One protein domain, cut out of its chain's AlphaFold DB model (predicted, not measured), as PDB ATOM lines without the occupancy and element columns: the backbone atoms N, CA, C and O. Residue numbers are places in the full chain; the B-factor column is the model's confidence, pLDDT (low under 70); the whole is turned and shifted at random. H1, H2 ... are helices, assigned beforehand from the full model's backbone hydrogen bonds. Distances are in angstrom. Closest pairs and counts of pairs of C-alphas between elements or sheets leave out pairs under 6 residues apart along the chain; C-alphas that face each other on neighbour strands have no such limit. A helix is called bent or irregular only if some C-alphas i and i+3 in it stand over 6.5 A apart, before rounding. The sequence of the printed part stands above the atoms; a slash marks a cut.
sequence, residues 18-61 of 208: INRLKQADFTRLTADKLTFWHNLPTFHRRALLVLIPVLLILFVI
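What this domain is: This is residues 18 to 61 of the 208 residues of the protein "Lysine transporter LysM" of Vibrio sp. E4404 (UniProt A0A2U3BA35). The long helix H3 and the shorter H2 make an open V, meeting near the tight link between them, and the short H1 lies beyond H2's other end. The middle is empty. The 44 printed residues hold three named helices, in the order H1, H2, H3, and no named strand: all helix. The whole is loose, radius of gyration of the C-alphas 13.3 A, and flat, spanning 35 by 29 by 8 A.

Where its parts are: H3, residues 42 to 60, is 28.0 A long and ends at C-alpha 60 (58.000, 95.214, 46.684). H2, residues 27 to 39, is 19.8 A long and only just irregular: C-alphas 29 and 32 are 6.6 A apart. H1, residues 18 to 23, begins at C-alpha 18 (52.833, 83.074, 39.424).

How they stand to each other: H3 and H2 are close but not clearly touching; their closest C-alphas, of Arg 45 and Trp 37, are 7.3 A apart. They run opposite ways at a steep tilt of 42 degrees. H1 is apart from both. Every O i to N i+4 pair is within hydrogen-bond range in H1, 14 of 15 in H3, and 4 of 9 in H2, where 6 of 10 O i to N i+3 pairs are.

The domain as a whole: The C-alphas farthest apart, of Asn 19 and Pro 41, are 35.5 A apart. The printed part has no cut, and both links are tight. The model's pLDDT is under 70 at residues 24 to 37.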
ATOM      1  N   ILE A  18      53.538  83.025  40.715       71.69
ATOM      2  CA  ILE A  18      52.833  83.074  39.424       71.69
ATOM      3  C   ILE A  18      51.804  81.945  39.329       71.69
ATOM      4  O   ILE A  18      50.679  82.168  38.878       71.69
ATOM      5  N   ASN A  19      52.164  80.736  39.763       75.31
ATOM      6  CA  ASN A  19      51.236  79.608  39.739       75.31
ATOM      7  C   ASN A  19      50.064  79.801  40.712       75.31
ATOM      8  O   ASN A  19      48.934  79.478  40.349       75.31
ATOM      9  N   ARG A  20      50.289  80.400  41.890       70.31
ATOM     10  CA  ARG A  20      49.208  80.774  42.819       70.31
ATOM     11  C   ARG A  20      48.304  81.873  42.262       70.31
ATOM     12  O   ARG A  20      47.092  81.788  42.424       70.31
ATOM     13  N   LEU A  21      48.860  82.863  41.560       71.56
ATOM     14  CA  LEU A  21      48.071  83.913  40.908       71.56
ATOM     15  C   LEU A  21      47.182  83.354  39.788       71.56
ATOM     16  O   LEU A  21      46.049  83.789  39.635       71.56
ATOM     17  N   LYS A  22      47.668  82.378  39.014       70.12
ATOM     18  CA  LYS A  22      46.880  81.748  37.939       70.12
ATOM     19  C   LYS A  22      45.725  80.890  38.457       70.12
ATOM     20  O   LYS A  22      44.743  80.727  37.746       70.12
ATOM     21  N   GLN A  23      45.861  80.330  39.658       72.19
ATOM     22  CA  GLN A  23      44.798  79.573  40.329       72.19
ATOM     23  C   GLN A  23      43.781  80.476  41.037       72.19
ATOM     24  O   GLN A  23      42.714  80.008  41.424       72.19
ATOM     25  N   ALA A  24      44.099  81.757  41.229       67.19
ATOM     26  CA  ALA A  24      43.164  82.715  41.784       67.19
ATOM     27  C   ALA A  24      42.178  83.165  40.694       67.19
ATOM     28  O   ALA A  24      42.531  83.868  39.746       67.19
ATOM     29  N   ASP A  25      40.917  82.765  40.844       64.56
ATOM     30  CA  ASP A  25      39.812  83.157  39.967       64.56
ATOM     31  C   ASP A  25      39.429  84.634  40.181       64.56
ATOM     32  O   ASP A  25      38.427  84.974  40.816       64.56
ATOM     33  N   PHE A  26      40.225  85.552  39.627       61.94
ATOM     34  CA  PHE A  26      39.955  86.995  39.675       61.94
ATOM     35  C   PHE A  26      38.721  87.410  38.859       61.94
ATOM     36  O   PHE A  26      38.166  88.482  39.083       61.94
ATOM     37  N   THR A  27      38.258  86.565  37.938       61.72
ATOM     38  CA  THR A  27      37.124  86.830  37.038       61.72
ATOM     39  C   THR A  27      35.783  86.968  37.758       61.72
ATOM     40  O   THR A  27      34.912  87.687  37.279       61.72
ATOM     41  N   ARG A  28      35.607  86.339  38.929       61.12
ATOM     42  CA  ARG A  28      34.380  86.478  39.739       61.12
ATOM     43  C   ARG A  28      34.338  87.773  40.553       61.12
ATOM     44  O   ARG A  28      33.265  88.257  40.880       61.12
ATOM     45  N   LEU A  29      35.500  88.349  40.858       58.12
ATOM     46  CA  LEU A  29      35.640  89.556  41.680       58.12
ATOM     47  C   LEU A  29      35.616  90.853  40.862       58.12
ATOM     48  O   LEU A  29      35.492  91.935  41.437       58.12
ATOM     49  N   THR A  30      35.769  90.771  39.539       60.91
ATOM     50  CA  THR A  30      35.856  91.943  38.659       60.91
ATOM     51  C   THR A  30      34.500  92.428  38.162       60.91
ATOM     52  O   THR A  30      34.360  93.631  37.969       60.91
ATOM     53  N   ALA A  31      33.500  91.552  38.004       59.78
ATOM     54  CA  ALA A  31      32.196  91.916  37.437       59.78
ATOM     55  C   ALA A  31      31.433  92.938  38.301       59.78
ATOM     56  O   ALA A  31      31.092  94.016  37.815       59.78
ATOM     57  N   ASP A  32      31.264  92.667  39.598       61.12
ATOM     58  CA  ASP A  32      30.556  93.582  40.508       61.12
ATOM     59  C   ASP A  32      31.357  94.863  40.792       61.12
ATOM     60  O   ASP A  32      30.798  95.950  40.969       61.12
ATOM     61  N   LYS A  33      32.694  94.766  40.788       64.44
ATOM     62  CA  LYS A  33      33.579  95.910  41.043       64.44
ATOM     63  C   LYS A  33      33.693  96.862  39.850       64.44
ATOM     64  O   LYS A  33      33.951  98.044  40.074       64.44
ATOM     65  N   LEU A  34      33.473  96.402  38.613       62.59
ATOM     66  CA  LEU A  34      33.550  97.247  37.413       62.59
ATOM     67  C   LEU A  34      32.421  98.282  37.360       62.59
ATOM     68  O   LEU A  34      32.659  99.440  37.020       62.59
ATOM     69  N   THR A  35      31.210  97.893  37.760       64.31
ATOM     70  CA  THR A  35      30.050  98.795  37.821       64.31
ATOM     71  C   THR A  35      30.264  99.888  38.866       64.31
ATOM     72  O   THR A  35      30.003 101.063  38.614       64.31
ATOM     73  N   PHE A  36      30.834  99.521  40.019       67.19
ATOM     74  CA  PHE A  36      31.209 100.477  41.059       67.19
ATOM     75  C   PHE A  36      32.314 101.436  40.584       67.19
ATOM     76  O   PHE A  36      32.261 102.630  40.865       67.19
ATOM     77  N   TRP A  37      33.276 100.947  39.793       68.12
ATOM     78  CA  TRP A  37      34.362 101.758  39.235       68.12
ATOM     79  C   TRP A  37      33.875 102.840  38.259       68.12
ATOM     80  O   TRP A  37      34.464 103.919  38.187       68.12
ATOM     81  N   HIS A  38      32.777 102.584  37.541       73.81
ATOM     82  CA  HIS A  38      32.132 103.578  36.679       73.81
ATOM     83  C   HIS A  38      31.296 104.614  37.446       73.81
ATOM     84  O   HIS A  38      31.172 105.739  36.967       73.81
ATOM     85  N   ASN A  39      30.790 104.275  38.637       78.75
ATOM     86  CA  ASN A  39      30.029 105.188  39.498       78.75
ATOM     87  C   ASN A  39      30.908 106.156  40.314       78.75
ATOM     88  O   ASN A  39      30.388 107.068  40.958       78.75
ATOM     89  N   LEU A  40      32.234 105.978  40.309       76.06
ATOM     90  CA  LEU A  40      33.151 106.847  41.042       76.06
ATOM     91  C   LEU A  40      33.466 108.142  40.264       76.06
ATOM     92  O   LEU A  40      33.747 108.089  39.061       76.06
ATOM     93  N   PRO A  41      33.524 109.307  40.942       83.62
ATOM     94  CA  PRO A  41      33.955 110.561  40.332       83.62
ATOM     95  C   PRO A  41      35.322 110.435  39.645       83.62
ATOM     96  O   PRO A  41      36.231 109.761  40.141       83.62
ATOM     97  N   THR A  42      35.507 111.143  38.527       80.75
ATOM     98  CA  THR A  42      36.699 111.032  37.663       80.75
ATOM     99  C   THR A  42      38.019 111.309  38.390       80.75
ATOM    100  O   THR A  42      39.042 110.725  38.028       80.75
ATOM    101  N   PHE A  43      37.999 112.133  39.442       84.56
ATOM    102  CA  PHE A  43      39.145 112.378  40.320       84.56
ATOM    103  C   PHE A  43      39.602 111.118  41.064       84.56
ATOM    104  O   PHE A  43      40.785 110.791  41.023       84.56
ATOM    105  N   HIS A  44      38.679 110.367  41.669       83.94
ATOM    106  CA  HIS A  44      39.004 109.143  42.406       83.94
ATOM    107  C   HIS A  44      39.501 108.047  41.467       83.94
ATOM    108  O   HIS A  44      40.446 107.336  41.795       83.94
ATOM    109  N   ARG A  45      38.928 107.959  40.261       86.25
ATOM    110  CA  ARG A  45      39.393 107.028  39.227       86.25
ATOM    111  C   ARG A  45      40.839 107.310  38.816       86.25
ATOM    112  O   ARG A  45      41.635 106.382  38.722       86.25
ATOM    113  N   ARG A  46      41.190 108.584  38.600       87.75
ATOM    114  CA  ARG A  46      42.564 109.005  38.275       87.75
ATOM    115  C   ARG A  46      43.520 108.780  39.449       87.75
ATOM    116  O   ARG A  46      44.613 108.270  39.237       87.75
ATOM    117  N   ALA A  47      43.091 109.100  40.670       88.12
ATOM    118  CA  ALA A  47      43.883 108.888  41.878       88.12
ATOM    119  C   ALA A  47      44.174 107.399  42.115       88.12
ATOM    120  O   ALA A  47      45.324 107.039  42.326       88.12
ATOM    121  N   LEU A  48      43.171 106.521  42.001       88.75
ATOM    122  CA  LEU A  48      43.349 105.071  42.145       88.75
ATOM    123  C   LEU A  48      44.269 104.483  41.072       88.75
ATOM    124  O   LEU A  48      45.066 103.601  41.384       88.75
ATOM    125  N   LEU A  49      44.201 104.989  39.836       87.12
ATOM    126  CA  LEU A  49      45.071 104.545  38.742       87.12
ATOM    127  C   LEU A  49      46.554 104.794  39.065       87.12
ATOM    128  O   LEU A  49      47.391 103.969  38.727       87.12
ATOM    129  N   VAL A  50      46.875 105.886  39.762       91.75
ATOM    130  CA  VAL A  50      48.251 106.203  40.183       91.75
ATOM    131  C   VAL A  50      48.605 105.551  41.524       91.75
ATOM    132  O   VAL A  50      49.715 105.064  41.703       91.75
ATOM    133  N   LEU A  51      47.666 105.490  42.467       91.25
ATOM    134  CA  LEU A  51      47.911 105.011  43.828       91.25
ATOM    135  C   LEU A  51      48.146 103.495  43.893       91.25
ATOM    136  O   LEU A  51      49.021 103.047  44.627       91.25
ATOM    137  N   ILE A  52      47.406 102.701  43.115       90.25
ATOM    138  CA  ILE A  52      47.558 101.238  43.081       90.25
ATOM    139  C   ILE A  52      48.969 100.801  42.643       90.25
ATOM    140  O   ILE A  52      49.576 100.003  43.361       90.25
ATOM    141  N   PRO A  53      49.535 101.288  41.518       90.81
ATOM    142  CA  PRO A  53      50.889 100.904  41.133       90.81
ATOM    143  C   PRO A  53      51.937 101.424  42.122       90.81
ATOM    144  O   PRO A  53      52.883 100.700  42.414       90.81
ATOM    145  N   VAL A  54      51.756 102.618  42.699       92.00
ATOM    146  CA  VAL A  54      52.654 103.141  43.746       92.00
ATOM    147  C   VAL A  54      52.661 102.230  44.976       92.00
ATOM    148  O   VAL A  54      53.729 101.902  45.483       92.00
ATOM    149  N   LEU A  55      51.490 101.768  45.424       89.56
ATOM    150  CA  LEU A  55      51.372 100.841  46.550       89.56
ATOM    151  C   LEU A  55      52.036  99.489  46.245       89.56
ATOM    152  O   LEU A  55      52.721  98.943  47.103       89.56
ATOM    153  N   LEU A  56      51.867  98.961  45.028       88.94
ATOM    154  CA  LEU A  56      52.532  97.726  44.607       88.94
ATOM    155  C   LEU A  56      54.054  97.869  44.599       88.94
ATOM    156  O   LEU A  56      54.745  96.964  45.052       88.94
ATOM    157  N   ILE A  57      54.577  99.002  44.127       87.56
ATOM    158  CA  ILE A  57      56.017  99.280  44.157       87.56
ATOM    159  C   ILE A  57      56.506  99.365  45.604       87.56
ATOM    160  O   ILE A  57      57.511  98.746  45.935       87.56
ATOM    161  N   LEU A  58      55.776 100.065  46.478       85.69
ATOM    162  CA  LEU A  58      56.124 100.181  47.895       85.69
ATOM    163  C   LEU A  58      56.128  98.818  48.601       85.69
ATOM    164  O   LEU A  58      57.008  98.549  49.407       85.69
ATOM    165  N   PHE A  59      55.183  97.939  48.265       82.81
ATOM    166  CA  PHE A  59      55.105  96.591  48.829       82.81
ATOM    167  C   PHE A  59      56.258  95.679  48.377       82.81
ATOM    168  O   PHE A  59      56.601  94.721  49.062       82.81
ATOM    169  N   VAL A  60      56.857  95.967  47.221       81.88
ATOM    170  CA  VAL A  60      58.000  95.214  46.684       81.88
ATOM    171  C   VAL A  60      59.329  95.686  47.284       81.88
ATOM    172  O   VAL A  60      60.322  94.972  47.166       81.88
ATOM    173  N   ILE A  61      59.372  96.843  47.957       80.69
ATOM    174  CA  ILE A  61      60.578  97.307  48.651       80.69
ATOM    175  C   ILE A  61      60.721  96.510  49.958       80.69
ATOM    176  O   ILE A  61      59.889  96.670  50.854       80.69
TER     177      ILE A  61